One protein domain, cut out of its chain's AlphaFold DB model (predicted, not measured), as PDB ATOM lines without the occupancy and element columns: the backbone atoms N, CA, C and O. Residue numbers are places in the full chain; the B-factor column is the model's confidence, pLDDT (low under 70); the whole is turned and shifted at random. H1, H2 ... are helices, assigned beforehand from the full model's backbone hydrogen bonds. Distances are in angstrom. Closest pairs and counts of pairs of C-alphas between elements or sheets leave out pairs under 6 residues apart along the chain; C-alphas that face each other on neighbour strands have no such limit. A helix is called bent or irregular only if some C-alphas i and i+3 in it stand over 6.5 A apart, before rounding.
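AT A GLANCE: This is residues 6 to 214 of the 215 residues of an uncharacterized protein of Methanobacteriaceae archaeon (UniProt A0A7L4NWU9). The longest helix, H9, makes one side of a slab-like bundle of long helices, with H1 at the opposite side and H4 and H6 in the middle. The short helices H2, H5 and H8 and the link of residues 167 to 179 gather at one end. The printed part has 209 residues with nine named helices, H1 to H9 in chain order, and no named strand: all helix. It is compact, with a radius of gyration of the C-alphas of 18.3 A and spans of 54 by 42 by 25 A.

IN THESE COORDINATES: H9, residues 180 to 213, is 48.0 A long and ends at C-alpha 213 (86.614, 34.672, 222.417). H7 is residues 139 to 157, H8 159 to 166 and H5 95 to 104. H6, residues 110 to 132, was assigned as one helix by its hydrogen bonds but is bent, with C-alphas 121 and 124 7.9 A apart; its arms are H6a, 110 to 121, and H6b, 124 to 132. H4 is residues 74 to 93, H3 43 to 70, 40.5 A long, and H2 29 to 38. H1, residues 6 to 27, begins at C-alpha 6 (58.451, 33.744, 209.786).

HOW THE PARTS SIT: H1, H3, H4, H6a, H7 and H9 form an up-and-down bundle, each running against the one before. H9 touches H7, closest C-alphas Thr 197 and Gly 152, 6.4 A, at a shallow tilt of 14 degrees, opposite ways. H6b and H7 form a hairpin, closest C-alphas Thr 126 and Thr 146, 4.3 A. H4 touches H6b with residues 74 to 83 alone, closest C-alphas Gly 79 and Val 127, 4.3 A. H3 and H4 form a hairpin, closest C-alphas Gly 68 and Ile 74, 5.2 A. H1 touches H3 with residues 7 to 11 alone, closest C-alphas Ala 11 and Gly 68, 6.0 A. H2 and H8 touch no helix; H5 only just touches H6a, with 3 pairs of C-alphas within 8 A, the closest Leu 102 and Val 110, 7.3 A. Every O i to N i+4 pair is within hydrogen-bond range in H1, H2, H6a, H6b, H8 and H9; H3 has 22 of 24, H4 14 of 16, H5 5 of 6 and H7 13 of 15.

THE WHOLE: The C-alphas farthest apart, of Thr 6 and Arg 175, are 57.0 A apart. The printed part has no cut, and the link H8 to H9 is long. The mean pLDDT of the printed part is 79.6, with residues 101 to 111 and 169 to 183 among those under 70.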
ATOM      1  N   THR A   6      57.844  32.917 208.732       61.97
ATOM      2  CA  THR A   6      58.451  33.744 209.786       61.97
ATOM      3  C   THR A   6      59.445  34.773 209.249       61.97
ATOM      4  O   THR A   6      59.408  35.932 209.657       61.97
ATOM      5  N   GLU A   7      60.300  34.382 208.307       63.06
ATOM      6  CA  GLU A   7      61.321  35.255 207.723       63.06
ATOM      7  C   GLU A   7      60.683  36.327 206.841       63.06
ATOM      8  O   GLU A   7      61.019  37.511 206.915       63.06
ATOM      9  N   THR A   8      59.679  35.909 206.071       66.81
ATOM     10  CA  THR A   8      58.852  36.796 205.256       66.81
ATOM     11  C   THR A   8      58.125  37.818 206.138       66.81
ATOM     12  O   THR A   8      58.167  39.017 205.865       66.81
ATOM     13  N   LEU A   9      57.522  37.373 207.247       67.12
ATOM     14  CA  LEU A   9      56.851  38.245 208.218       67.12
ATOM     15  C   LEU A   9      57.808  39.239 208.879       67.12
ATOM     16  O   LEU A   9      57.436  40.392 209.079       67.12
ATOM     17  N   ALA A  10      59.034  38.827 209.199       64.12
ATOM     18  CA  ALA A  10      60.030  39.704 209.806       64.12
ATOM     19  C   ALA A  10      60.569  40.748 208.814       64.12
ATOM     20  O   ALA A  10      60.710  41.921 209.166       64.12
ATOM     21  N   ALA A  11      60.797  40.361 207.555       65.94
ATOM     22  CA  ALA A  11      61.145  41.293 206.485       65.94
ATOM     23  C   ALA A  11      60.030  42.335 206.277       65.94
ATOM     24  O   ALA A  11      60.294  43.537 206.316       65.94
ATOM     25  N   PHE A  12      58.769  41.910 206.177       72.44
ATOM     26  CA  PHE A  12      57.641  42.844 206.109       72.44
ATOM     27  C   PHE A  12      57.497  43.693 207.375       72.44
ATOM     28  O   PHE A  12      57.275  44.896 207.277       72.44
ATOM     29  N   GLY A  13      57.666  43.101 208.558       72.00
ATOM     30  CA  GLY A  13      57.584  43.794 209.842       72.00
ATOM     31  C   GLY A  13      58.644  44.882 209.988       72.00
ATOM     32  O   GLY A  13      58.336  45.986 210.417       72.00
ATOM     33  N   SER A  14      59.876  44.620 209.563       65.38
ATOM     34  CA  SER A  14      60.960  45.607 209.584       65.38
ATOM     35  C   SER A  14      60.739  46.762 208.599       65.38
ATOM     36  O   SER A  14      60.926  47.923 208.966       65.38
ATOM     37  N   VAL A  15      60.248  46.477 207.386       70.75
ATOM     38  CA  VAL A  15      59.825  47.504 206.419       70.75
ATOM     39  C   VAL A  15      58.658  48.315 206.982       70.75
ATOM     40  O   VAL A  15      58.652  49.540 206.887       70.75
ATOM     41  N   PHE A  16      57.697  47.660 207.631       73.62
ATOM     42  CA  PHE A  16      56.558  48.314 208.265       73.62
ATOM     43  C   PHE A  16      56.979  49.211 209.437       73.62
ATOM     44  O   PHE A  16      56.541  50.355 209.506       73.62
ATOM     45  N   ILE A  17      57.882  48.749 210.312       71.88
ATOM     46  CA  ILE A  17      58.478  49.555 211.392       71.88
ATOM     47  C   ILE A  17      59.205  50.766 210.810       71.88
ATOM     48  O   ILE A  17      59.073  51.873 211.330       71.88
ATOM     49  N   PHE A  18      59.935  50.591 209.708       69.56
ATOM     50  CA  PHE A  18      60.623  51.691 209.048       69.56
ATOM     51  C   PHE A  18      59.653  52.722 208.454       69.56
ATOM     52  O   PHE A  18      59.842  53.928 208.629       69.56
ATOM     53  N   ILE A  19      58.575  52.266 207.812       72.75
ATOM     54  CA  ILE A  19      57.501  53.138 207.321       72.75
ATOM     55  C   ILE A  19      56.842  53.867 208.492       72.75
ATOM     56  O   ILE A  19      56.677  55.082 208.423       72.75
ATOM     57  N   LEU A  20      56.519  53.172 209.586       75.44
ATOM     58  CA  LEU A  20      55.974  53.785 210.796       75.44
ATOM     59  C   LEU A  20      56.921  54.832 211.377       75.44
ATOM     60  O   LEU A  20      56.460  55.904 211.753       75.44
ATOM     61  N   PHE A  21      58.227  54.570 211.408       73.19
ATOM     62  CA  PHE A  21      59.230  55.543 211.833       73.19
ATOM     63  C   PHE A  21      59.239  56.774 210.922       73.19
ATOM     64  O   PHE A  21      59.232  57.899 211.419       73.19
ATOM     65  N   CYS A  22      59.179  56.587 209.601       72.25
ATOM     66  CA  CYS A  22      59.095  57.686 208.639       72.25
ATOM     67  C   CYS A  22      57.803  58.497 208.812       72.25
ATOM     68  O   CYS A  22      57.853  59.723 208.850       72.25
ATOM     69  N   VAL A  23      56.658  57.829 208.970       77.75
ATOM     70  CA  VAL A  23      55.348  58.452 209.224       77.75
ATOM     71  C   VAL A  23      55.334  59.181 210.568       77.75
ATOM     72  O   VAL A  23      54.786  60.274 210.689       77.75
ATOM     73  N   TYR A  24      55.959  58.608 211.592       78.25
ATOM     74  CA  TYR A  24      56.120  59.250 212.889       78.25
ATOM     75  C   TYR A  24      56.980  60.509 212.754       78.25
ATOM     76  O   TYR A  24      56.579  61.581 213.199       78.25
ATOM     77  N   LEU A  25      58.115  60.431 212.060       72.81
ATOM     78  CA  LEU A  25      58.965  61.587 211.780       72.81
ATOM     79  C   LEU A  25      58.227  62.683 211.016       72.81
ATOM     80  O   LEU A  25      58.346  63.845 211.393       72.81
ATOM     81  N   THR A  26      57.448  62.341 209.986       72.00
ATOM     82  CA  THR A  26      56.678  63.331 209.218       72.00
ATOM     83  C   THR A  26      55.550  63.939 210.044       72.00
ATOM     84  O   THR A  26      55.345  65.149 209.983       72.00
ATOM     85  N   ARG A  27      54.867  63.159 210.887       79.75
ATOM     86  CA  ARG A  27      53.806  63.659 211.776       79.75
ATOM     87  C   ARG A  27      54.339  64.564 212.884       79.75
ATOM     88  O   ARG A  27      53.699  65.544 213.249       79.75
ATOM     89  N   TYR A  28      55.513  64.252 213.421       80.69
ATOM     90  CA  TYR A  28      56.183  65.076 214.430       80.69
ATOM     91  C   TYR A  28      57.056  66.167 213.812       80.69
ATOM     92  O   TYR A  28      57.633  66.970 214.545       80.69
ATOM     93  N   TRP A  29      57.119  66.245 212.481       78.75
ATOM     94  CA  TRP A  29      57.944  67.206 211.764       78.75
ATOM     95  C   TRP A  29      57.562  68.641 212.088       78.75
ATOM     96  O   TRP A  29      58.444  69.471 212.269       78.75
ATOM     97  N   ASP A  30      56.271  68.942 212.227       78.38
ATOM     98  CA  ASP A  30      55.832  70.301 212.546       78.38
ATOM     99  C   ASP A  30      56.225  70.708 213.973       78.38
ATOM    100  O   ASP A  30      56.754  71.801 214.168       78.38
ATOM    101  N   LYS A  31      56.145  69.787 214.944       82.44
ATOM    102  CA  LYS A  31      56.698  70.004 216.294       82.44
ATOM    103  C   LYS A  31      58.220  70.169 216.265       82.44
ATOM    104  O   LYS A  31      58.778  71.001 216.980       82.44
ATOM    105  N   LEU A  32      58.908  69.395 215.422       77.75
ATOM    106  CA  LEU A  32      60.350  69.513 215.210       77.75
ATOM    107  C   LEU A  32      60.705  70.882 214.608       77.75
ATOM    108  O   LEU A  32      61.638  71.529 215.075       77.75
ATOM    109  N   LYS A  33      59.939  71.357 213.616       78.12
ATOM    110  CA  LYS A  33      60.091  72.685 213.004       78.12
ATOM    111  C   LYS A  33      59.892  73.792 214.021       78.12
ATOM    112  O   LYS A  33      60.668  74.741 214.007       78.12
ATOM    113  N   GLU A  34      58.868  73.699 214.865       79.94
ATOM    114  CA  GLU A  34      58.612  74.674 215.927       79.94
ATOM    115  C   GLU A  34      59.782  74.734 216.905       79.94
ATOM    116  O   GLU A  34      60.309  75.816 217.156       79.94
ATOM    117  N   LYS A  35      60.274  73.575 217.358       80.44
ATOM    118  CA  LYS A  35      61.459  73.488 218.220       80.44
ATOM    119  C   LYS A  35      62.710  74.042 217.532       80.44
ATOM    120  O   LYS A  35      63.497  74.761 218.136       80.44
ATOM    121  N   PHE A  36      62.907  73.751 216.249       79.12
ATOM    122  CA  PHE A  36      64.011  74.317 215.478       79.12
ATOM    123  C   PHE A  36      63.892  75.837 215.342       79.12
ATOM    124  O   PHE A  36      64.883  76.536 215.542       79.12
ATOM    125  N   ARG A  37      62.691  76.366 215.084       75.62
ATOM    126  CA  ARG A  37      62.437  77.813 215.045       75.62
ATOM    127  C   ARG A  37      62.704  78.470 216.395       75.62
ATOM    128  O   ARG A  37      63.357  79.508 216.419       75.62
ATOM    129  N   SER A  38      62.273  77.861 217.503       77.19
ATOM    130  CA  SER A  38      62.521  78.393 218.849       77.19
ATOM    131  C   SER A  38      64.008  78.392 219.217       77.19
ATOM    132  O   SER A  38      64.454  79.239 219.981       77.19
ATOM    133  N   MET A  39      64.794  77.479 218.641       70.69
ATOM    134  CA  MET A  39      66.255  77.437 218.774       70.69
ATOM    135  C   MET A  39      66.990  78.332 217.758       70.69
ATOM    136  O   MET A  39      68.219  78.345 217.740       70.69
ATOM    137  N   GLY A  40      66.270  79.071 216.904       67.62
ATOM    138  CA  GLY A  40      66.856  79.938 215.876       67.62
ATOM    139  C   GLY A  40      67.486  79.192 214.692       67.62
ATOM    140  O   GLY A  40      68.246  79.784 213.926       67.62
ATOM    141  N   VAL A  41      67.173  77.904 214.522       71.06
ATOM    142  CA  VAL A  41      67.732  77.040 213.475       71.06
ATOM    143  C   VAL A  41      67.122  77.395 212.117       71.06
ATOM    144  O   VAL A  41      65.901  77.463 211.952       71.06
ATOM    145  N   LYS A  42      67.981  77.596 211.113       70.31
ATOM    146  CA  LYS A  42      67.579  78.002 209.756       70.31
ATOM    147  C   LYS A  42      66.794  76.923 209.003       70.31
ATOM    148  O   LYS A  42      66.995  75.729 209.198       70.31
ATOM    149  N   ARG A  43      65.962  77.352 208.047       68.75
ATOM    150  CA  ARG A  43      65.194  76.463 207.151       68.75
ATOM    151  C   ARG A  43      66.088  75.514 206.337       68.75
ATOM    152  O   ARG A  43      65.698  74.372 206.118       68.75
ATOM    153  N   ASP A  44      67.292  75.949 205.970       68.38
ATOM    154  CA  ASP A  44      68.260  75.141 205.208       68.38
ATOM    155  C   ASP A  44      68.679  73.868 205.965       68.38
ATOM    156  O   ASP A  44      68.797  72.799 205.371       68.38
ATOM    157  N   TYR A  45      68.801  73.953 207.296       71.62
ATOM    158  CA  TYR A  45      69.055  72.798 208.165       71.62
ATOM    159  C   TYR A  45      67.927  71.766 208.076       71.62
ATOM    160  O   TYR A  45      68.171  70.567 207.974       71.62
ATOM    161  N   GLN A  46      66.678  72.234 208.083       72.94
ATOM    162  CA  GLN A  46      65.503  71.363 208.041       72.94
ATOM    163  C   GLN A  46      65.411  70.617 206.701       72.94
ATOM    164  O   GLN A  46      65.070  69.437 206.677       72.94
ATOM    165  N   LEU A  47      65.737  71.290 205.593       73.44
ATOM    166  CA  LEU A  47      65.734  70.694 204.255       73.44
ATOM    167  C   LEU A  47      66.846  69.654 204.078       73.44
ATOM    168  O   LEU A  47      66.601  68.592 203.510       73.44
ATOM    169  N   GLU A  48      68.046  69.915 204.598       74.25
ATOM    170  CA  GLU A  48      69.147  68.949 204.544       74.25
ATOM    171  C   GLU A  48      68.861  67.711 205.408       74.25
ATOM    172  O   GLU A  48      69.087  66.593 204.943       74.25
ATOM    173  N   LEU A  49      68.284  67.882 206.603       75.50
ATOM    174  CA  LEU A  49      67.851  66.766 207.453       75.50
ATOM    175  C   LEU A  49      66.800  65.892 206.748       75.50
ATOM    176  O   LEU A  49      66.901  64.666 206.766       75.50
ATOM    177  N   LEU A  50      65.832  66.518 206.071       77.75
ATOM    178  CA  LEU A  50      64.844  65.808 205.258       77.75
ATOM    179  C   LEU A  50      65.502  65.071 204.081       77.75
ATOM    180  O   LEU A  50      65.157  63.930 203.795       77.75
ATOM    181  N   SER A  51      66.479  65.692 203.416       76.31
ATOM    182  CA  SER A  51      67.207  65.055 202.314       76.31
ATOM    183  C   SER A  51      68.019  63.839 202.772       76.31
ATOM    184  O   SER A  51      68.036  62.821 202.084       76.31
ATOM    185  N   ALA A  52      68.646  63.911 203.952       76.56
ATOM    186  CA  ALA A  52      69.362  62.791 204.552       76.56
ATOM    187  C   ALA A  52      68.402  61.640 204.885       76.56
ATOM    188  O   ALA A  52      68.701  60.489 204.570       76.56
ATOM    189  N   LEU A  53      67.215  61.955 205.418       78.44
ATOM    190  CA  LEU A  53      66.158  60.971 205.647       78.44
ATOM    191  C   LEU A  53      65.742  60.272 204.343       78.44
ATOM    192  O   LEU A  53      65.662  59.049 204.318       78.44
ATOM    193  N   ILE A  54      65.549  61.017 203.248       76.88
ATOM    194  CA  ILE A  54      65.204  60.443 201.935       76.88
ATOM    195  C   ILE A  54      66.298  59.490 201.441       76.88
ATOM    196  O   ILE A  54      65.991  58.379 201.016       76.88
ATOM    197  N   VAL A  55      67.573  59.889 201.515       76.62
ATOM    198  CA  VAL A  55      68.697  59.032 201.092       76.62
ATOM    199  C   VAL A  55      68.719  57.726 201.884       76.62
ATOM    200  O   VAL A  55      68.923  56.662 201.306       76.62
ATOM    201  N   MET A  56      68.456  57.787 203.187       77.25
ATOM    202  CA  MET A  56      68.404  56.596 204.032       77.25
ATOM    203  C   MET A  56      67.205  55.703 203.731       77.25
ATOM    204  O   MET A  56      67.356  54.486 203.726       77.25
ATOM    205  N   VAL A  57      66.039  56.284 203.434       75.81
ATOM    206  CA  VAL A  57      64.861  55.532 202.974       75.81
ATOM    207  C   VAL A  57      65.178  54.772 201.698       75.81
ATOM    208  O   VAL A  57      64.916  53.575 201.623       75.81
ATOM    209  N   LEU A  58      65.799  55.434 200.724       76.62
ATOM    210  CA  LEU A  58      66.199  54.791 199.477       76.62
ATOM    211  C   LEU A  58      67.229  53.683 199.715       76.62
ATOM    212  O   LEU A  58      67.080  52.593 199.170       76.62
ATOM    213  N   ALA A  59      68.232  53.926 200.562       76.56
ATOM    214  CA  ALA A  59      69.223  52.915 200.917       76.56
ATOM    215  C   ALA A  59      68.568  51.699 201.594       76.56
ATOM    216  O   ALA A  59      68.838  50.566 201.214       76.56
ATOM    217  N   PHE A  60      67.652  51.914 202.540       77.50
ATOM    218  CA  PHE A  60      66.926  50.838 203.214       77.50
ATOM    219  C   PHE A  60      66.069  50.026 202.249       77.50
ATOM    220  O   PHE A  60      66.147  48.801 202.245       77.50
ATOM    221  N   VAL A  61      65.304  50.680 201.376       77.06
ATOM    222  CA  VAL A  61      64.498  49.994 200.353       77.06
ATOM    223  C   VAL A  61      65.379  49.191 199.392       77.06
ATOM    224  O   VAL A  61      64.994  48.098 198.995       77.06
ATOM    225  N   PHE A  62      66.567  49.691 199.045       78.25
ATOM    226  CA  PHE A  62      67.462  49.015 198.107       78.25
ATOM    227  C   PHE A  62      68.230  47.839 198.732       78.25
ATOM    228  O   PHE A  62      68.384  46.799 198.099       78.25
ATOM    229  N   PHE A  63      68.706  47.982 199.973       75.69
ATOM    230  CA  PHE A  63      69.516  46.959 200.642       75.69
ATOM    231  C   PHE A  63      68.688  45.935 201.430       75.69
ATOM    232  O   PHE A  63      69.153  44.811 201.620       75.69
ATOM    233  N   SER A  64      67.462  46.265 201.852       75.81
ATOM    234  CA  SER A  64      66.607  45.334 202.607       75.81
ATOM    235  C   SER A  64      66.308  44.015 201.881       75.81
ATOM    236  O   SER A  64      66.394  42.982 202.547       75.81
ATOM    237  N   PRO A  65      66.053  43.963 200.553       73.50
ATOM    238  CA  PRO A  65      65.862  42.691 199.862       73.50
ATOM    239  C   PRO A  65      67.153  41.871 199.841       73.50
ATOM    240  O   PRO A  65      67.124  40.668 200.060       73.50
ATOM    241  N   VAL A  66      68.310  42.507 199.653       77.06
ATOM    242  CA  VAL A  66      69.596  41.797 199.645       77.06
ATOM    243  C   VAL A  66      69.866  41.162 201.012       77.06
ATOM    244  O   VAL A  66      70.153  39.971 201.098       77.06
ATOM    245  N   ILE A  67      69.707  41.928 202.092       75.62
ATOM    246  CA  ILE A  67      70.013  41.472 203.454       75.62
ATOM    247  C   ILE A  67      68.982  40.444 203.952       75.62
ATOM    248  O   ILE A  67      69.347  39.387 204.466       75.62
ATOM    249  N   GLY A  68      67.691  40.740 203.804       71.50
ATOM    250  CA  GLY A  68      66.617  39.901 204.336       71.50
ATOM    251  C   GLY A  68      66.299  38.687 203.466       71.50
ATOM    252  O   GLY A  68      66.084  37.603 203.996       71.50
ATOM    253  N   TRP A  69      66.283  38.852 202.140       68.06
ATOM    254  CA  TRP A  69      65.865  37.799 201.209       68.06
ATOM    255  C   TRP A  69      67.041  36.956 200.728       68.06
ATOM    256  O   TRP A  69      66.951  35.735 200.725       68.06
ATOM    257  N   MET A  70      68.139  37.583 200.291       67.81
ATOM    258  CA  MET A  70      69.246  36.834 199.678       67.81
ATOM    259  C   MET A  70      70.200  36.248 200.720       67.81
ATOM    260  O   MET A  70      70.730  35.161 200.512       67.81
ATOM    261  N   MET A  71      70.424  36.959 201.828       77.50
ATOM    262  CA  MET A  71      71.346  36.530 202.884       77.50
ATOM    263  C   MET A  71      70.654  35.840 204.067       77.50
ATOM    264  O   MET A  71      71.353  35.405 204.977       77.50
ATOM    265  N   HIS A  72      69.315  35.754 204.078       79.75
ATOM    266  CA  HIS A  72      68.522  35.200 205.187       79.75
ATOM    267  C   HIS A  72      68.942  35.751 206.565       79.75
ATOM    268  O   HIS A  72      69.018  35.024 207.553       79.75
ATOM    269  N   ASN A  73      69.257  37.051 206.632       84.06
ATOM    270  CA  ASN A  73      69.886  37.670 207.795       84.06
ATOM    271  C   ASN A  73      69.051  38.836 208.328       84.06
ATOM    272  O   ASN A  73      69.378  40.017 208.193       84.06
ATOM    273  N   ILE A  74      67.922  38.482 208.933       82.62
ATOM    274  CA  ILE A  74      66.963  39.433 209.500       82.62
ATOM    275  C   ILE A  74      67.597  40.316 210.588       82.62
ATOM    276  O   ILE A  74      67.357  41.527 210.557       82.62
ATOM    277  N   PRO A  75      68.435  39.799 211.513       87.50
ATOM    278  CA  PRO A  75      69.128  40.650 212.475       87.50
ATOM    279  C   PRO A  75      69.955  41.757 211.811       87.50
ATOM    280  O   PRO A  75      69.835  42.920 212.197       87.50
ATOM    281  N   ALA A  76      70.718  41.450 210.755       88.12
ATOM    282  CA  ALA A  76      71.501  42.452 210.029       88.12
ATOM    283  C   ALA A  76      70.639  43.576 209.431       88.12
ATOM    284  O   ALA A  76      71.107  44.708 209.303       88.12
ATOM    285  N   LEU A  77      69.371  43.308 209.113       85.81
ATOM    286  CA  LEU A  77      68.439  44.318 208.620       85.81
ATOM    287  C   LEU A  77      68.029  45.308 209.726       85.81
ATOM    288  O   LEU A  77      67.954  46.512 209.472       85.81
ATOM    289  N   PHE A  78      67.873  44.843 210.971       84.81
ATOM    290  CA  PHE A  78      67.758  45.731 212.136       84.81
ATOM    291  C   PHE A  78      69.052  46.512 212.381       84.81
ATOM    292  O   PHE A  78      68.998  47.713 212.637       84.81
ATOM    293  N   GLY A  79      70.214  45.874 212.230       89.81
ATOM    294  CA  GLY A  79      71.503  46.567 212.292       89.81
ATOM    295  C   GLY A  79      71.614  47.680 211.250       89.81
ATOM    296  O   GLY A  79      72.055  48.782 211.561       89.81
ATOM    297  N   PHE A  80      71.134  47.436 210.030       87.44
ATOM    298  CA  PHE A  80      71.107  48.432 208.963       87.44
ATOM    299  C   PHE A  80      70.151  49.590 209.281       87.44
ATOM    300  O   PHE A  80      70.498  50.752 209.070       87.44
ATOM    301  N   LEU A  81      68.984  49.292 209.859       85.38
ATOM    302  CA  LEU A  81      68.057  50.304 210.364       85.38
ATOM    303  C   LEU A  81      68.714  51.186 211.437       85.38
ATOM    304  O   LEU A  81      68.617  52.410 211.367       85.38
ATOM    305  N   VAL A  82      69.410  50.582 212.404       88.94
ATOM    306  CA  VAL A  82      70.126  51.309 213.461       88.94
ATOM    307  C   VAL A  82      71.225  52.185 212.862       88.94
ATOM    308  O   VAL A  82      71.272  53.373 213.169       88.94
ATOM    309  N   THR A  83      72.050  51.644 211.961       90.12
ATOM    310  CA  THR A  83      73.092  52.399 211.243       90.12
ATOM    311  C   THR A  83      72.522  53.588 210.475       90.12
ATOM    312  O   THR A  83      73.137  54.649 210.427       90.12
ATOM    313  N   ALA A  84      71.323  53.456 209.910       84.06
ATOM    314  CA  ALA A  84      70.661  54.565 209.245       84.06
ATOM    315  C   ALA A  84      70.126  55.600 210.242       84.06
ATOM    316  O   ALA A  84      70.436  56.785 210.153       84.06
ATOM    317  N   CYS A  85      69.335  55.183 211.225       84.88
ATOM    318  CA  CYS A  85      68.664  56.106 212.135       84.88
ATOM    319  C   CYS A  85      69.627  56.823 213.094       84.88
ATOM    320  O   CYS A  85      69.391  57.985 213.434       84.88
ATOM    321  N   TYR A  86      70.701  56.161 213.522       88.69
ATOM    322  CA  TYR A  86      71.636  56.672 214.522       88.69
ATOM    323  C   TYR A  86      72.217  58.060 214.191       88.69
ATOM    324  O   TYR A  86      72.032  58.978 215.001       88.69
ATOM    325  N   PRO A  87      72.839  58.292 213.017       88.06
ATOM    326  CA  PRO A  87      73.383  59.603 212.679       88.06
ATOM    327  C   PRO A  87      72.318  60.704 212.679       88.06
ATOM    328  O   PRO A  87      72.580  61.794 213.189       88.06
ATOM    329  N   LEU A  88      71.096  60.425 212.205       84.56
ATOM    330  CA  LEU A  88      70.009  61.410 212.240       84.56
ATOM    331  C   LEU A  88      69.637  61.806 213.663       84.56
ATOM    332  O   LEU A  88      69.460  62.994 213.935       84.56
ATOM    333  N   VAL A  89      69.531  60.835 214.573       86.38
ATOM    334  CA  VAL A  89      69.226  61.114 215.979       86.38
ATOM    335  C   VAL A  89      70.305  62.018 216.571       86.38
ATOM    336  O   VAL A  89      69.980  63.054 217.149       86.38
ATOM    337  N   VAL A  90      71.585  61.706 216.355       88.19
ATOM    338  CA  VAL A  90      72.701  62.539 216.835       88.19
ATOM    339  C   VAL A  90      72.640  63.952 216.244       88.19
ATOM    340  O   VAL A  90      72.822  64.935 216.963       88.19
ATOM    341  N   MET A  91      72.336  64.087 214.954       82.94
ATOM    342  CA  MET A  91      72.241  65.391 214.288       82.94
ATOM    343  C   MET A  91      71.067  66.226 214.816       82.94
ATOM    344  O   MET A  91      71.246  67.426 215.041       82.94
ATOM    345  N   ILE A  92      69.912  65.602 215.079       82.50
ATOM    346  CA  ILE A  92      68.730  66.231 215.694       82.50
ATOM    347  C   ILE A  92      69.020  66.676 217.132       82.50
ATOM    348  O   ILE A  92      68.526  67.720 217.560       82.50
ATOM    349  N   LEU A  93      69.823  65.911 217.876       85.81
ATOM    350  CA  LEU A  93      70.233  66.250 219.241       85.81
ATOM    351  C   LEU A  93      71.280  67.374 219.289       85.81
ATOM    352  O   LEU A  93      71.419  68.031 220.320       85.81
ATOM    353  N   ARG A  94      71.996  67.640 218.186       84.31
ATOM    354  CA  ARG A  94      73.086  68.633 218.118       84.31
ATOM    355  C   ARG A  94      72.866  69.718 217.047       84.31
ATOM    356  O   ARG A  94      73.791  70.022 216.286       84.31
ATOM    357  N   PRO A  95      71.690  70.372 216.985       78.12
ATOM    358  CA  PRO A  95      71.343  71.255 215.873       78.12
ATOM    359  C   PRO A  95      72.271  72.473 215.783       78.12
ATOM    360  O   PRO A  95      72.690  72.844 214.693       78.12
ATOM    361  N   VAL A  96      72.682  73.040 216.924       78.88
ATOM    362  CA  VAL A  96      73.584  74.206 216.987       78.88
ATOM    363  C   VAL A  96      74.967  73.899 216.406       78.88
ATOM    364  O   VAL A  96      75.569  74.761 215.760       78.88
ATOM    365  N   THR A  97      75.490  72.690 216.633       80.50
ATOM    366  CA  THR A  97      76.804  72.278 216.122       80.50
ATOM    367  C   THR A  97      76.771  72.230 214.606       80.50
ATOM    368  O   THR A  97      77.567  72.898 213.949       80.50
ATOM    369  N   PHE A  98      75.809  71.516 214.033       76.31
ATOM    370  CA  PHE A  98      75.767  71.371 212.588       76.31
ATOM    371  C   PHE A  98      75.263  72.632 211.862       76.31
ATOM    372  O   PHE A  98      75.719  72.928 210.757       76.31
ATOM    373  N   GLU A  99      74.416  73.459 212.487       74.12
ATOM    374  CA  GLU A  99      74.040  74.762 211.923       74.12
ATOM    375  C   GLU A  99      75.250  75.697 211.779       74.12
ATOM    376  O   GLU A  99      75.325  76.484 210.833       74.12
ATOM    377  N   LYS A 100      76.236  75.608 212.683       72.94
ATOM    378  CA  LYS A 100      77.507  76.316 212.493       72.94
ATOM    379  C   LYS A 100      78.213  75.802 211.247       72.94
ATOM    380  O   LYS A 100      78.550  76.638 210.417       72.94
ATOM    381  N   VAL A 101      78.337  74.479 211.075       69.56
ATOM    382  CA  VAL A 101      78.952  73.855 209.884       69.56
ATOM    383  C   VAL A 101      78.308  74.371 208.582       69.56
ATOM    384  O   VAL A 101      79.015  74.780 207.660       69.56
ATOM    385  N   LEU A 102      76.971  74.451 208.533       65.50
ATOM    386  CA  LEU A 102      76.203  74.994 207.395       65.50
ATOM    387  C   LEU A 102      76.618  76.397 206.967       65.50
ATOM    388  O   LEU A 102      76.626  76.714 205.782       65.50
ATOM    389  N   LYS A 103      76.909  77.274 207.931       62.69
ATOM    390  CA  LYS A 103      77.236  78.677 207.637       62.69
ATOM    391  C   LYS A 103      78.572  78.814 206.912       62.69
ATOM    392  O   LYS A 103      78.798  79.830 206.257       62.69
ATOM    393  N   ILE A 104      79.446  77.820 207.044       60.66
ATOM    394  CA  ILE A 104      80.813  77.857 206.525       60.66
ATOM    395  C   ILE A 104      80.913  77.161 205.172       60.66
ATOM    396  O   ILE A 104      81.670  77.619 204.317       60.66
ATOM    397  N   VAL A 105      80.139  76.091 204.973       59.28
ATOM    398  CA  VAL A 105      80.061  75.346 203.715       59.28
ATOM    399  C   VAL A 105      78.636  75.499 203.158       59.28
ATOM    400  O   VAL A 105      77.803  74.612 203.341       59.28
ATOM    401  N   PRO A 106      78.328  76.657 202.538       53.25
ATOM    402  CA  PRO A 106      76.985  76.977 202.052       53.25
ATOM    403  C   PRO A 106      76.563  76.130 200.843       53.25
ATOM    404  O   PRO A 106      75.372  76.050 200.547       53.25
ATOM    405  N   ASP A 107      77.514  75.473 200.171       54.41
ATOM    406  CA  ASP A 107      77.217  74.550 199.082       54.41
ATOM    407  C   ASP A 107      76.661  73.232 199.647       54.41
ATOM    408  O   ASP A 107      77.392  72.321 200.040       54.41
ATOM    409  N   PHE A 108      75.325  73.196 199.715       47.53
ATOM    410  CA  PHE A 108      74.422  72.040 199.782       47.53
ATOM    411  C   PHE A 108      75.137  70.700 199.562       47.53
ATOM    412  O   PHE A 108      75.480  70.399 198.418       47.53
ATOM    413  N   ARG A 109      75.337  69.910 200.638       60.91
ATOM    414  CA  ARG A 109      75.725  68.466 200.682       60.91
ATOM    415  C   ARG A 109      76.338  68.030 202.016       60.91
ATOM    416  O   ARG A 109      76.503  66.835 202.243       60.91
ATOM    417  N   VAL A 110      76.693  68.963 202.892       63.03
ATOM    418  CA  VAL A 110      77.550  68.697 204.059       63.03
ATOM    419  C   VAL A 110      76.975  67.644 205.009       63.03
ATOM    420  O   VAL A 110      77.697  66.750 205.436       63.03
ATOM    421  N   TYR A 111      75.672  67.676 205.289       65.44
ATOM    422  CA  TYR A 111      75.040  66.705 206.191       65.44
ATOM    423  C   TYR A 111      75.014  65.300 205.631       65.44
ATOM    424  O   TYR A 111      75.305  64.353 206.354       65.44
ATOM    425  N   ARG A 112      74.702  65.165 204.338       71.75
ATOM    426  CA  ARG A 112      74.785  63.878 203.647       71.75
ATOM    427  C   ARG A 112      76.187  63.308 203.765       71.75
ATOM    428  O   ARG A 112      76.329  62.120 204.001       71.75
ATOM    429  N   ILE A 113      77.207  64.157 203.684       76.06
ATOM    430  CA  ILE A 113      78.592  63.725 203.835       76.06
ATOM    431  C   ILE A 113      78.874  63.244 205.264       76.06
ATOM    432  O   ILE A 113      79.473  62.189 205.421       76.06
ATOM    433  N   PHE A 114      78.386  63.933 206.299       79.94
ATOM    434  CA  PHE A 114      78.518  63.457 207.682       79.94
ATOM    435  C   PHE A 114      77.792  62.132 207.937       79.94
ATOM    436  O   PHE A 114      78.354  61.256 208.589       79.94
ATOM    437  N   VAL A 115      76.585  61.955 207.392       83.44
ATOM    438  CA  VAL A 115      75.850  60.679 207.454       83.44
ATOM    439  C   VAL A 115      76.631  59.584 206.730       83.44
ATOM    440  O   VAL A 115      76.865  58.525 207.294       83.44
ATOM    441  N   VAL A 116      77.109  59.846 205.514       84.56
ATOM    442  CA  VAL A 116      77.887  58.882 204.723       84.56
ATOM    443  C   VAL A 116      79.196  58.507 205.425       84.56
ATOM    444  O   VAL A 116      79.535  57.333 205.518       84.56
ATOM    445  N   PHE A 117      79.921  59.479 205.968       88.25
ATOM    446  CA  PHE A 117      81.141  59.237 206.735       88.25
ATOM    447  C   PHE A 117      80.877  58.473 208.028       88.25
ATOM    448  O   PHE A 117      81.650  57.582 208.362       88.25
ATOM    449  N   SER A 118      79.762  58.743 208.707       91.00
ATOM    450  CA  SER A 118      79.303  57.954 209.852       91.00
ATOM    451  C   SER A 118      79.082  56.490 209.463       91.00
ATOM    452  O   SER A 118      79.669  55.597 210.077       91.00
ATOM    453  N   PHE A 119      78.355  56.244 208.369       88.75
ATOM    454  CA  PHE A 119      78.157  54.904 207.812       88.75
ATOM    455  C   PHE A 119      79.487  54.192 207.530       88.75
ATOM    456  O   PHE A 119      79.651  53.040 207.926       88.75
ATOM    457  N   PHE A 120      80.448  54.866 206.892       87.88
ATOM    458  CA  PHE A 120      81.762  54.280 206.607       87.88
ATOM    459  C   PHE A 120      82.595  54.025 207.866       87.88
ATOM    460  O   PHE A 120      83.278  53.008 207.941       87.88
ATOM    461  N   ALA A 121      82.545  54.920 208.854       91.94
ATOM    462  CA  ALA A 121      83.380  54.832 210.047       91.94
ATOM    463  C   ALA A 121      82.989  53.668 210.968       91.94
ATOM    464  O   ALA A 121      83.863  53.056 211.575       91.94
ATOM    465  N   GLY A 122      81.693  53.355 211.083       92.81
ATOM    466  CA  GLY A 122      81.227  52.338 212.033       92.81
ATOM    467  C   GLY A 122      80.008  51.517 211.614       92.81
ATOM    468  O   GLY A 122      79.692  50.526 212.271       92.81
ATOM    469  N   GLY A 123      79.337  51.873 210.516       92.06
ATOM    470  CA  GLY A 123      78.103  51.214 210.086       92.06
ATOM    471  C   GLY A 123      78.277  49.727 209.779       92.06
ATOM    472  O   GLY A 123      77.407  48.931 210.127       92.06
ATOM    473  N   TYR A 124      79.426  49.339 209.210       92.44
ATOM    474  CA  TYR A 124      79.777  47.932 208.985       92.44
ATOM    475  C   TYR A 124      79.747  47.117 210.283       92.44
ATOM    476  O   TYR A 124      79.088  46.086 210.331       92.44
ATOM    477  N   PHE A 125      80.404  47.591 211.347       94.81
ATOM    478  CA  PHE A 125      80.471  46.870 212.622       94.81
ATOM    479  C   PHE A 125      79.110  46.794 213.307       94.81
ATOM    480  O   PHE A 125      78.770  45.765 213.873       94.81
ATOM    481  N   THR A 126      78.289  47.841 213.208       95.12
ATOM    482  CA  THR A 126      76.914  47.788 213.719       95.12
ATOM    483  C   THR A 126      76.100  46.722 212.985       95.12
ATOM    484  O   THR A 126      75.496  45.874 213.631       95.12
ATOM    485  N   VAL A 127      76.133  46.686 211.651       92.94
ATOM    486  CA  VAL A 127      75.431  45.646 210.875       92.94
ATOM    487  C   VAL A 127      75.998  44.253 211.166       92.94
ATOM    488  O   VAL A 127      75.229  43.311 211.343       92.94
ATOM    489  N   ALA A 128      77.322  44.119 211.265       91.81
ATOM    490  CA  ALA A 128      77.998  42.860 211.562       91.81
ATOM    491  C   ALA A 128      77.669  42.338 212.969       91.81
ATOM    492  O   ALA A 128      77.390  41.156 213.123       91.81
ATOM    493  N   GLY A 129      77.630  43.207 213.982       93.31
ATOM    494  CA  GLY A 129      77.260  42.834 215.348       93.31
ATOM    495  C   GLY A 129      75.829  42.306 215.433       93.31
ATOM    496  O   GLY A 129      75.585  41.280 216.055       93.31
ATOM    497  N   PHE A 130      74.889  42.922 214.715       92.94
ATOM    498  CA  PHE A 130      73.546  42.359 214.583       92.94
ATOM    499  C   PHE A 130      73.540  41.053 213.780       92.94
ATOM    500  O   PHE A 130      72.883  40.099 214.175       92.94
ATOM    501  N   SER A 131      74.294  40.983 212.681       92.19
ATOM    502  CA  SER A 131      74.437  39.779 211.855       92.19
ATOM    503  C   SER A 131      74.933  38.570 212.650       92.19
ATOM    504  O   SER A 131      74.522  37.452 212.363       92.19
ATOM    505  N   MET A 132      75.807  38.770 213.637       91.94
ATOM    506  CA  MET A 132      76.345  37.705 214.492       91.94
ATOM    507  C   MET A 132      75.256  36.933 215.247       91.94
ATOM    508  O   MET A 132      75.423  35.739 215.478       91.94
ATOM    509  N   LEU A 133      74.112  37.570 215.532       89.56
ATOM    510  CA  LEU A 133      72.945  36.923 216.149       89.56
ATOM    511  C   LEU A 133      72.325  35.827 215.265       89.56
ATOM    512  O   LEU A 133      71.512  35.047 215.749       89.56
ATOM    513  N   ASN A 134      72.680  35.786 213.979       88.31
ATOM    514  CA  ASN A 134      72.205  34.801 213.010       88.31
ATOM    515  C   ASN A 134      73.183  33.626 212.799       88.31
ATOM    516  O   ASN A 134      72.851  32.702 212.067       88.31
ATOM    517  N   PHE A 135      74.394  33.683 213.369       86.38
ATOM    518  CA  PHE A 135      75.488  32.735 213.097       86.38
ATOM    519  C   PHE A 135      76.105  32.142 214.378       86.38
ATOM    520  O   PHE A 135      77.297  31.854 214.404       86.38
ATOM    521  N   ASP A 136      75.311  32.001 215.445       82.62
ATOM    522  CA  ASP A 136      75.699  31.360 216.717       82.62
ATOM    523  C   ASP A 136      76.972  31.919 217.387       82.62
ATOM    524  O   ASP A 136      77.623  31.251 218.193       82.62
ATOM    525  N   TYR A 137      77.331  33.173 217.099       88.00
ATOM    526  CA  TYR A 137      78.389  33.860 217.837       88.00
ATOM    527  C   TYR A 137      77.934  34.172 219.273       88.00
ATOM    528  O   TYR A 137      76.741  34.393 219.507       88.00
ATOM    529  N   PRO A 138      78.873  34.284 220.236       91.69
ATOM    530  CA  PRO A 138      78.557  34.722 221.592       91.69
ATOM    531  C   PRO A 138      77.795  36.054 221.599       91.69
ATOM    532  O   PRO A 138      78.174  37.005 220.907       91.69
ATOM    533  N   LEU A 139      76.734  36.141 222.406       91.44
ATOM    534  CA  LEU A 139      75.896  37.340 222.491       91.44
ATOM    535  C   LEU A 139      76.714  38.562 222.929       91.44
ATOM    536  O   LEU A 139      76.517  39.664 222.420       91.44
ATOM    537  N   GLU A 140      77.663  38.368 223.842       92.62
ATOM    538  CA  GLU A 140      78.568  39.404 224.327       92.62
ATOM    539  C   GLU A 140      79.393  39.991 223.182       92.62
ATOM    540  O   GLU A 140      79.527  41.210 223.085       92.62
ATOM    541  N   LEU A 141      79.891  39.143 222.279       91.81
ATOM    542  CA  LEU A 141      80.642  39.579 221.108       91.81
ATOM    543  C   LEU A 141      79.749  40.386 220.159       91.81
ATOM    544  O   LEU A 141      80.129  41.485 219.762       91.81
ATOM    545  N   ALA A 142      78.536  39.903 219.870       92.56
ATOM    546  CA  ALA A 142      77.560  40.618 219.046       92.56
ATOM    547  C   ALA A 142      77.249  42.023 219.602       92.56
ATOM    548  O   ALA A 142      77.238  43.016 218.862       92.56
ATOM    549  N   VAL A 143      77.059  42.135 220.922       93.38
ATOM    550  CA  VAL A 143      76.822  43.411 221.615       93.38
ATOM    551  C   VAL A 143      78.054  44.315 221.547       93.38
ATOM    552  O   VAL A 143      77.926  45.483 221.175       93.38
ATOM    553  N   ILE A 144      79.249  43.800 221.851       93.31
ATOM    554  CA  ILE A 144      80.500  44.573 221.815       93.31
ATOM    555  C   ILE A 144      80.769  45.104 220.403       93.31
ATOM    556  O   ILE A 144      81.019  46.299 220.241       93.31
ATOM    557  N   THR A 145      80.658  44.263 219.374       94.25
ATOM    558  CA  THR A 145      80.849  44.665 217.973       94.25
ATOM    559  C   THR A 145      79.821  45.720 217.556       94.25
ATOM    560  O   THR A 145      80.175  46.703 216.899       94.25
ATOM    561  N   THR A 146      78.570  45.596 218.013       95.50
ATOM    562  CA  THR A 146      77.533  46.612 217.778       95.50
ATOM    563  C   THR A 146      77.901  47.955 218.415       95.50
ATOM    564  O   THR A 146      77.826  48.992 217.749       95.50
ATOM    565  N   LEU A 147      78.335  47.952 219.681       94.56
ATOM    566  CA  LEU A 147      78.739  49.156 220.415       94.56
ATOM    567  C   LEU A 147      79.966  49.825 219.790       94.56
ATOM    568  O   LEU A 147      79.974  51.043 219.624       94.56
ATOM    569  N   ILE A 148      80.964  49.039 219.380       93.75
ATOM    570  CA  ILE A 148      82.131  49.518 218.630       93.75
ATOM    571  C   ILE A 148      81.683  50.246 217.359       93.75
ATOM    572  O   ILE A 148      82.138  51.358 217.089       93.75
ATOM    573  N   GLY A 149      80.744  49.665 216.610       94.56
ATOM    574  CA  GLY A 149      80.190  50.300 215.419       94.56
ATOM    575  C   GLY A 149      79.487  51.624 215.709       94.56
ATOM    576  O   GLY A 149      79.739  52.610 215.020       94.56
ATOM    577  N   LEU A 150      78.671  51.699 216.763       95.19
ATOM    578  CA  LEU A 150      78.002  52.946 217.157       95.19
ATOM    579  C   LEU A 150      79.005  54.030 217.582       95.19
ATOM    580  O   LEU A 150      78.860  55.195 217.202       95.19
ATOM    581  N   LEU A 151      80.060  53.656 218.309       93.62
ATOM    582  CA  LEU A 151      81.152  54.569 218.652       93.62
ATOM    583  C   LEU A 151      81.851  55.090 217.390       93.62
ATOM    584  O   LEU A 151      82.034  56.299 217.254       93.62
ATOM    585  N   GLY A 152      82.152  54.214 216.427       93.44
ATOM    586  CA  GLY A 152      82.715  54.595 215.128       93.44
ATOM    587  C   GLY A 152      81.834  55.563 214.352       93.44
ATOM    588  O   GLY A 152      82.308  56.601 213.893       93.44
ATOM    589  N   GLN A 153      80.534  55.272 214.274       93.88
ATOM    590  CA  GLN A 153      79.540  56.146 213.649       93.88
ATOM    591  C   GLN A 153      79.495  57.532 214.306       93.88
ATOM    592  O   GLN A 153      79.241  58.527 213.624       93.88
ATOM    593  N   THR A 154      79.769  57.620 215.609       92.81
ATOM    594  CA  THR A 154      79.749  58.877 216.367       92.81
ATOM    595  C   THR A 154      80.912  59.796 216.007       92.81
ATOM    596  O   THR A 154      80.715  61.007 215.952       92.81
ATOM    597  N   VAL A 155      82.106  59.256 215.737       91.38
ATOM    598  CA  VAL A 155      83.333  60.044 215.510       91.38
ATOM    599  C   VAL A 155      83.136  61.179 214.494       91.38
ATOM    600  O   VAL A 155      83.311  62.338 214.879       91.38
ATOM    601  N   PRO A 156      82.718  60.927 213.236       88.50
ATOM    602  CA  PRO A 156      82.539  62.003 212.262       88.50
ATOM    603  C   PRO A 156      81.397  62.961 212.637       88.50
ATOM    604  O   PRO A 156      81.406  64.109 212.208       88.50
ATOM    605  N   LEU A 157      80.443  62.549 213.477       89.69
ATOM    606  CA  LEU A 157      79.315  63.374 213.936       89.69
ATOM    607  C   LEU A 157      79.689  64.341 215.077       89.69
ATOM    608  O   LEU A 157      78.831  65.074 215.590       89.69
ATOM    609  N   LEU A 158      80.967  64.376 215.463       89.19
ATOM    610  CA  LEU A 158      81.528  65.255 216.488       89.19
ATOM    611  C   LEU A 158      82.534  66.279 215.911       89.19
ATOM    612  O   LEU A 158      83.664  66.367 216.399       89.19
ATOM    613  N   PRO A 159      82.159  67.093 214.900       81.56
ATOM    614  CA  PRO A 159      83.097  67.993 214.218       81.56
ATOM    615  C   PRO A 159      83.734  69.036 215.151       81.56
ATOM    616  O   PRO A 159      84.890  69.405 214.981       81.56
ATOM    617  N   ASP A 160      83.017  69.471 216.183       84.12
ATOM    618  CA  ASP A 160      83.505  70.398 217.202       84.12
ATOM    619  C   ASP A 160      84.601  69.796 218.092       84.12
ATOM    620  O   ASP A 160      85.575  70.475 218.424       84.12
ATOM    621  N   TYR A 161      84.480  68.516 218.447       85.38
ATOM    622  CA  TYR A 161      85.521  67.814 219.194       85.38
ATOM    623  C   TYR A 161      86.722  67.498 218.306       85.38
ATOM    624  O   TYR A 161      87.860  67.658 218.749       85.38
ATOM    625  N   ILE A 162      86.483  67.114 217.050       83.38
ATOM    626  CA  ILE A 162      87.550  66.866 216.077       83.38
ATOM    627  C   ILE A 162      88.392  68.129 215.886       83.38
ATOM    628  O   ILE A 162      89.613  68.060 216.013       83.38
ATOM    629  N   GLU A 163      87.772  69.288 215.645       80.00
ATOM    630  CA  GLU A 163      88.494  70.560 215.504       80.00
ATOM    631  C   GLU A 163      89.269  70.913 216.779       80.00
ATOM    632  O   GLU A 163      90.425  71.329 216.707       80.00
ATOM    633  N   LYS A 164      88.685  70.677 217.962       83.69
ATOM    634  CA  LYS A 164      89.356  70.930 219.245       83.69
ATOM    635  C   LYS A 164      90.605  70.063 219.445       83.69
ATOM    636  O   LYS A 164      91.606  70.562 219.953       83.69
ATOM    637  N   ILE A 165      90.545  68.784 219.079       84.19
ATOM    638  CA  ILE A 165      91.642  67.823 219.281       84.19
ATOM    639  C   ILE A 165      92.723  68.004 218.215       84.19
ATOM    640  O   ILE A 165      93.906  68.104 218.528       84.19
ATOM    641  N   THR A 166      92.317  68.061 216.950       80.19
ATOM    642  CA  THR A 166      93.234  68.031 215.801       80.19
ATOM    643  C   THR A 166      93.749  69.415 215.422       80.19
ATOM    644  O   THR A 166      94.699  69.523 214.649       80.19
ATOM    645  N   ARG A 167      93.120  70.481 215.945       77.56
ATOM    646  CA  ARG A 167      93.326  71.882 215.540       77.56
ATOM    647  C   ARG A 167      93.124  72.114 214.037       77.56
ATOM    648  O   ARG A 167      93.512  73.163 213.523       77.56
ATOM    649  N   PHE A 168      92.531  71.152 213.331       72.62
ATOM    650  CA  PHE A 168      92.194  71.283 211.927       72.62
ATOM    651  C   PHE A 168      90.926  72.122 211.807       72.62
ATOM    652  O   PHE A 168      89.901  71.784 212.398       72.62
ATOM    653  N   ASP A 169      91.000  73.208 211.042       69.62
ATOM    654  CA  ASP A 169      89.872  74.108 210.817       69.62
ATOM    655  C   ASP A 169      88.788  73.392 209.997       69.62
ATOM    656  O   ASP A 169      88.838  73.330 208.766       69.62
ATOM    657  N   LEU A 170      87.808  72.821 210.701       68.69
ATOM    658  CA  LEU A 170      86.555  72.332 210.128       68.69
ATOM    659  C   LEU A 170      85.531  73.472 209.999       68.69
ATOM    660  O   LEU A 170      84.394  73.252 209.575       68.69
ATOM    661  N   GLY A 171      85.939  74.697 210.342       61.69
ATOM    662  CA  GLY A 171      85.152  75.911 210.285       61.69
ATOM    663  C   GLY A 171      84.389  76.232 211.569       61.69
ATOM    664  O   GLY A 171      83.690  77.245 211.607       61.69
ATOM    665  N   MET A 172      84.472  75.428 212.633       61.03
ATOM    666  CA  MET A 172      83.655  75.621 213.840       61.03
ATOM    667  C   MET A 172      83.956  76.952 214.544       61.03
ATOM    668  O   MET A 172      83.050  77.553 215.140       61.03
ATOM    669  N   ASN A 173      85.177  77.476 214.408       58.06
ATOM    670  CA  ASN A 173      85.588  78.790 214.903       58.06
ATOM    671  C   ASN A 173      85.195  79.962 213.973       58.06
ATOM    672  O   ASN A 173      86.010  80.597 213.313       58.06
ATOM    673  N   ARG A 174      83.892  80.265 213.985       53.06
ATOM    674  CA  ARG A 174      83.143  81.537 213.801       53.06
ATOM    675  C   ARG A 174      83.605  82.722 212.923       53.06
ATOM    676  O   ARG A 174      82.823  83.669 212.868       53.06
ATOM    677  N   ARG A 175      84.744  82.760 212.223       47.22
ATOM    678  CA  ARG A 175      85.183  84.014 211.559       47.22
ATOM    679  C   ARG A 175      85.299  84.022 210.041       47.22
ATOM    680  O   ARG A 175      85.386  85.110 209.485       47.22
ATOM    681  N   TRP A 176      85.233  82.885 209.354       47.03
ATOM    682  CA  TRP A 176      85.485  82.866 207.911       47.03
ATOM    683  C   TRP A 176      84.510  81.960 207.162       47.03
ATOM    684  O   TRP A 176      84.357  80.789 207.495       47.03
ATOM    685  N   ARG A 177      83.885  82.491 206.100       55.03
ATOM    686  CA  ARG A 177      83.378  81.657 205.001       55.03
ATOM    687  C   ARG A 177      84.573  80.871 204.465       55.03
ATOM    688  O   ARG A 177      85.574  81.480 204.083       55.03
ATOM    689  N   MET A 178      84.501  79.543 204.458       54.62
ATOM    690  CA  MET A 178      85.536  78.762 203.792       54.62
ATOM    691  C   MET A 178      85.367  78.930 202.281       54.62
ATOM    692  O   MET A 178      84.298  78.678 201.734       54.62
ATOM    693  N   ASN A 179      86.432  79.351 201.594       63.03
ATOM    694  CA  ASN A 179      86.497  79.225 200.137       63.03
ATOM    695  C   ASN A 179      86.447  77.736 199.753       63.03
ATOM    696  O   ASN A 179      86.948  76.899 200.507       63.03
ATOM    697  N   ASN A 180      85.965  77.415 198.547       65.06
ATOM    698  CA  ASN A 180      85.786  76.034 198.064       65.06
ATOM    699  C   ASN A 180      86.999  75.115 198.306       65.06
ATOM    700  O   ASN A 180      86.828  73.961 198.690       65.06
ATOM    701  N   LYS A 181      88.230  75.633 198.185       69.38
ATOM    702  CA  LYS A 181      89.467  74.875 198.459       69.38
ATOM    703  C   LYS A 181      89.628  74.447 199.928       69.38
ATOM    704  O   LYS A 181      90.155  73.370 200.185       69.38
ATOM    705  N   LYS A 182      89.215  75.272 200.897       68.50
ATOM    706  CA  LYS A 182      89.276  74.928 202.332       68.50
ATOM    707  C   LYS A 182      88.181  73.925 202.695       68.50
ATOM    708  O   LYS A 182      88.481  72.924 203.338       68.50
ATOM    709  N   SER A 183      86.969  74.128 202.180       67.44
ATOM    710  CA  SER A 183      85.848  73.196 202.348       67.44
ATOM    711  C   SER A 183      86.197  71.803 201.819       67.44
ATOM    712  O   SER A 183      85.987  70.810 202.505       67.44
ATOM    713  N   GLN A 184      86.830  71.716 200.643       72.44
ATOM    714  CA  GLN A 184      87.317  70.449 200.090       72.44
ATOM    715  C   GLN A 184      88.338  69.755 200.999       72.44
ATOM    716  O   GLN A 184      88.234  68.554 201.218       72.44
ATOM    717  N   ARG A 185      89.300  70.492 201.569       76.06
ATOM    718  CA  ARG A 185      90.288  69.914 202.498       76.06
ATOM    719  C   ARG A 185      89.640  69.375 203.771       76.06
ATOM    720  O   ARG A 185      90.035  68.307 204.221       76.06
ATOM    721  N   ALA A 186      88.638  70.068 204.314       76.06
ATOM    722  CA  ALA A 186      87.875  69.587 205.465       76.06
ATOM    723  C   ALA A 186      87.114  68.289 205.155       76.06
ATOM    724  O   ALA A 186      87.126  67.363 205.962       76.06
ATOM    725  N   LEU A 187      86.519  68.179 203.964       78.00
ATOM    726  CA  LEU A 187      85.858  66.948 203.525       78.00
ATOM    727  C   LEU A 187      86.844  65.790 203.342       78.00
ATOM    728  O   LEU A 187      86.564  64.684 203.794       78.00
ATOM    729  N   VAL A 188      88.000  66.041 202.721       81.88
ATOM    730  CA  VAL A 188      89.065  65.033 202.582       81.88
ATOM    731  C   VAL A 188      89.548  64.584 203.956       81.88
ATOM    732  O   VAL A 188      89.663  63.387 204.196       81.88
ATOM    733  N   PHE A 189      89.769  65.523 204.874       84.12
ATOM    734  CA  PHE A 189      90.184  65.219 206.236       84.12
ATOM    735  C   PHE A 189      89.165  64.335 206.967       84.12
ATOM    736  O   PHE A 189      89.543  63.318 207.537       84.12
ATOM    737  N   LEU A 190      87.874  64.671 206.902       83.88
ATOM    738  CA  LEU A 190      86.806  63.859 207.493       83.88
ATOM    739  C   LEU A 190      86.695  62.473 206.844       83.88
ATOM    740  O   LEU A 190      86.467  61.487 207.543       83.88
ATOM    741  N   GLY A 191      86.894  62.380 205.528       85.25
ATOM    742  CA  GLY A 191      86.936  61.105 204.817       85.25
ATOM    743  C   GLY A 191      88.090  60.227 205.296       85.25
ATOM    744  O   GLY A 191      87.869  59.082 205.686       85.25
ATOM    745  N   VAL A 192      89.305  60.782 205.357       88.94
ATOM    746  CA  VAL A 192      90.489  60.091 205.893       88.94
ATOM    747  C   VAL A 192      90.259  59.674 207.342       88.94
ATOM    748  O   VAL A 192      90.505  58.522 207.684       88.94
ATOM    749  N   LEU A 193      89.727  60.567 208.178       90.12
ATOM    750  CA  LEU A 193      89.406  60.268 209.572       90.12
ATOM    751  C   LEU A 193      88.435  59.089 209.688       90.12
ATOM    752  O   LEU A 193      88.632  58.220 210.534       90.12
ATOM    753  N   SER A 194      87.417  59.032 208.831       90.19
ATOM    754  CA  SER A 194      86.419  57.957 208.833       90.19
ATOM    755  C   SER A 194      87.033  56.614 208.443       90.19
ATOM    756  O   SER A 194      86.775  55.609 209.100       90.19
ATOM    757  N   VAL A 195      87.904  56.601 207.430       91.50
ATOM    758  CA  VAL A 195      88.636  55.396 207.008       91.50
ATOM    759  C   VAL A 195      89.608  54.930 208.092       91.50
ATOM    760  O   VAL A 195      89.636  53.749 208.423       91.50
ATOM    761  N   VAL A 196      90.379  55.844 208.683       92.06
ATOM    762  CA  VAL A 196      91.304  55.518 209.780       92.06
ATOM    763  C   VAL A 196      90.539  54.980 210.988       92.06
ATOM    764  O   VAL A 196      90.948  53.976 211.563       92.06
ATOM    765  N   THR A 197      89.405  55.595 211.331       91.94
ATOM    766  CA  THR A 197      88.515  55.109 212.396       91.94
ATOM    767  C   THR A 197      88.080  53.679 212.104       91.94
ATOM    768  O   THR A 197      88.290  52.808 212.939       91.94
ATOM    769  N   PHE A 198      87.570  53.408 210.900       92.81
ATOM    770  CA  PHE A 198      87.174  52.063 210.492       92.81
ATOM    771  C   PHE A 198      88.313  51.042 210.646       92.81
ATOM    772  O   PHE A 198      88.101  49.971 211.209       92.81
ATOM    773  N   ILE A 199      89.526  51.376 210.191       93.06
ATOM    774  CA  ILE A 199      90.700  50.494 210.295       93.06
ATOM    775  C   ILE A 199      91.039  50.201 211.761       93.06
ATOM    776  O   ILE A 199      91.252  49.047 212.120       93.06
ATOM    777  N   ILE A 200      91.056  51.222 212.621       93.00
ATOM    778  CA  ILE A 200      91.318  51.049 214.057       93.00
ATOM    779  C   ILE A 200      90.257  50.143 214.686       93.00
ATOM    780  O   ILE A 200      90.599  49.203 215.400       93.00
ATOM    781  N   LEU A 201      88.977  50.391 214.398       91.81
ATOM    782  CA  LEU A 201      87.888  49.564 214.916       91.81
ATOM    783  C   LEU A 201      87.976  48.122 214.425       91.81
ATOM    784  O   LEU A 201      87.666  47.208 215.185       91.81
ATOM    785  N   ARG A 202      88.448  47.911 213.193       91.88
ATOM    786  CA  ARG A 202      88.697  46.577 212.651       91.88
ATOM    787  C   ARG A 202      89.735  45.832 213.478       91.88
ATOM    788  O   ARG A 202      89.440  44.739 213.944       91.88
ATOM    789  N   PHE A 203      90.891  46.449 213.720       92.81
ATOM    790  CA  PHE A 203      91.941  45.850 214.547       92.81
ATOM    791  C   PHE A 203      91.472  45.575 215.978       92.81
ATOM    792  O   PHE A 203      91.781  44.523 216.527       92.81
ATOM    793  N   ILE A 204      90.698  46.485 216.578       89.69
ATOM    794  CA  ILE A 204      90.119  46.271 217.912       89.69
ATOM    795  C   ILE A 204      89.160  45.077 217.892       89.69
ATOM    796  O   ILE A 204      89.245  44.216 218.764       89.69
ATOM    797  N   SER A 205      88.266  45.002 216.905       89.38
ATOM    798  CA  SER A 205      87.295  43.911 216.789       89.38
ATOM    799  C   SER A 205      87.980  42.558 216.587       89.38
ATOM    800  O   SER A 205      87.638  41.608 217.283       89.38
ATOM    801  N   GLU A 206      88.960  42.469 215.683       89.94
ATOM    802  CA  GLU A 206      89.748  41.248 215.437       89.94
ATOM    803  C   GLU A 206      90.569  40.854 216.679       89.94
ATOM    804  O   GLU A 206      90.652  39.680 217.045       89.94
ATOM    805  N   GLY A 207      91.122  41.840 217.391       89.88
ATOM    806  CA  GLY A 207      91.813  41.625 218.660       89.88
ATOM    807  C   GLY A 207      90.892  41.050 219.735       89.88
ATOM    808  O   GLY A 207      91.273  40.105 220.419       89.88
ATOM    809  N   ILE A 208      89.668  41.566 219.874       88.56
ATOM    810  CA  ILE A 208      88.681  41.047 220.835       88.56
ATOM    811  C   ILE A 208      88.253  39.624 220.463       88.56
ATOM    812  O   ILE A 208      88.217  38.760 221.334       88.56
ATOM    813  N   GLN A 209      87.964  39.369 219.184       87.25
ATOM    814  CA  GLN A 209      87.578  38.039 218.698       87.25
ATOM    815  C   GLN A 209      88.648  36.994 219.027       87.25
ATOM    816  O   GLN A 209      88.356  36.014 219.711       87.25
ATOM    817  N   SER A 210      89.902  37.279 218.677       89.38
ATOM    818  CA  SER A 210      91.013  36.350 218.886       89.38
ATOM    819  C   SER A 210      91.424  36.190 220.355       89.38
ATOM    820  O   SER A 210      91.652  35.072 220.808       89.38
ATOM    821  N   SER A 211      91.520  37.282 221.124       86.38
ATOM    822  CA  SER A 211      92.078  37.241 222.489       86.38
ATOM    823  C   SER A 211      91.065  36.919 223.585       86.38
ATOM    824  O   SER A 211      91.441  36.329 224.596       86.38
ATOM    825  N   VAL A 212      89.798  37.311 223.410       86.00
ATOM    826  CA  VAL A 212      88.748  37.131 224.427       86.00
ATOM    827  C   VAL A 212      87.885  35.917 224.110       86.00
ATOM    828  O   VAL A 212      87.546  35.161 225.016       86.00
ATOM    829  N   PHE A 213      87.538  35.726 222.835       85.06
ATOM    830  CA  PHE A 213      86.614  34.672 222.417       85.06
ATOM    831  C   PHE A 213      87.309  33.482 221.734       85.06
ATOM    832  O   PHE A 213      86.703  32.419 221.642       85.06
ATOM    833  N   GLY A 214      88.571  33.625 221.310       79.94
ATOM    834  CA  GLY A 214      89.336  32.558 220.657       79.94
ATOM    835  C   GLY A 214      88.847  32.205 219.247       79.94
ATOM    836  O   GLY A 214      89.015  31.058 218.832       79.94
TER     837      GLY A 214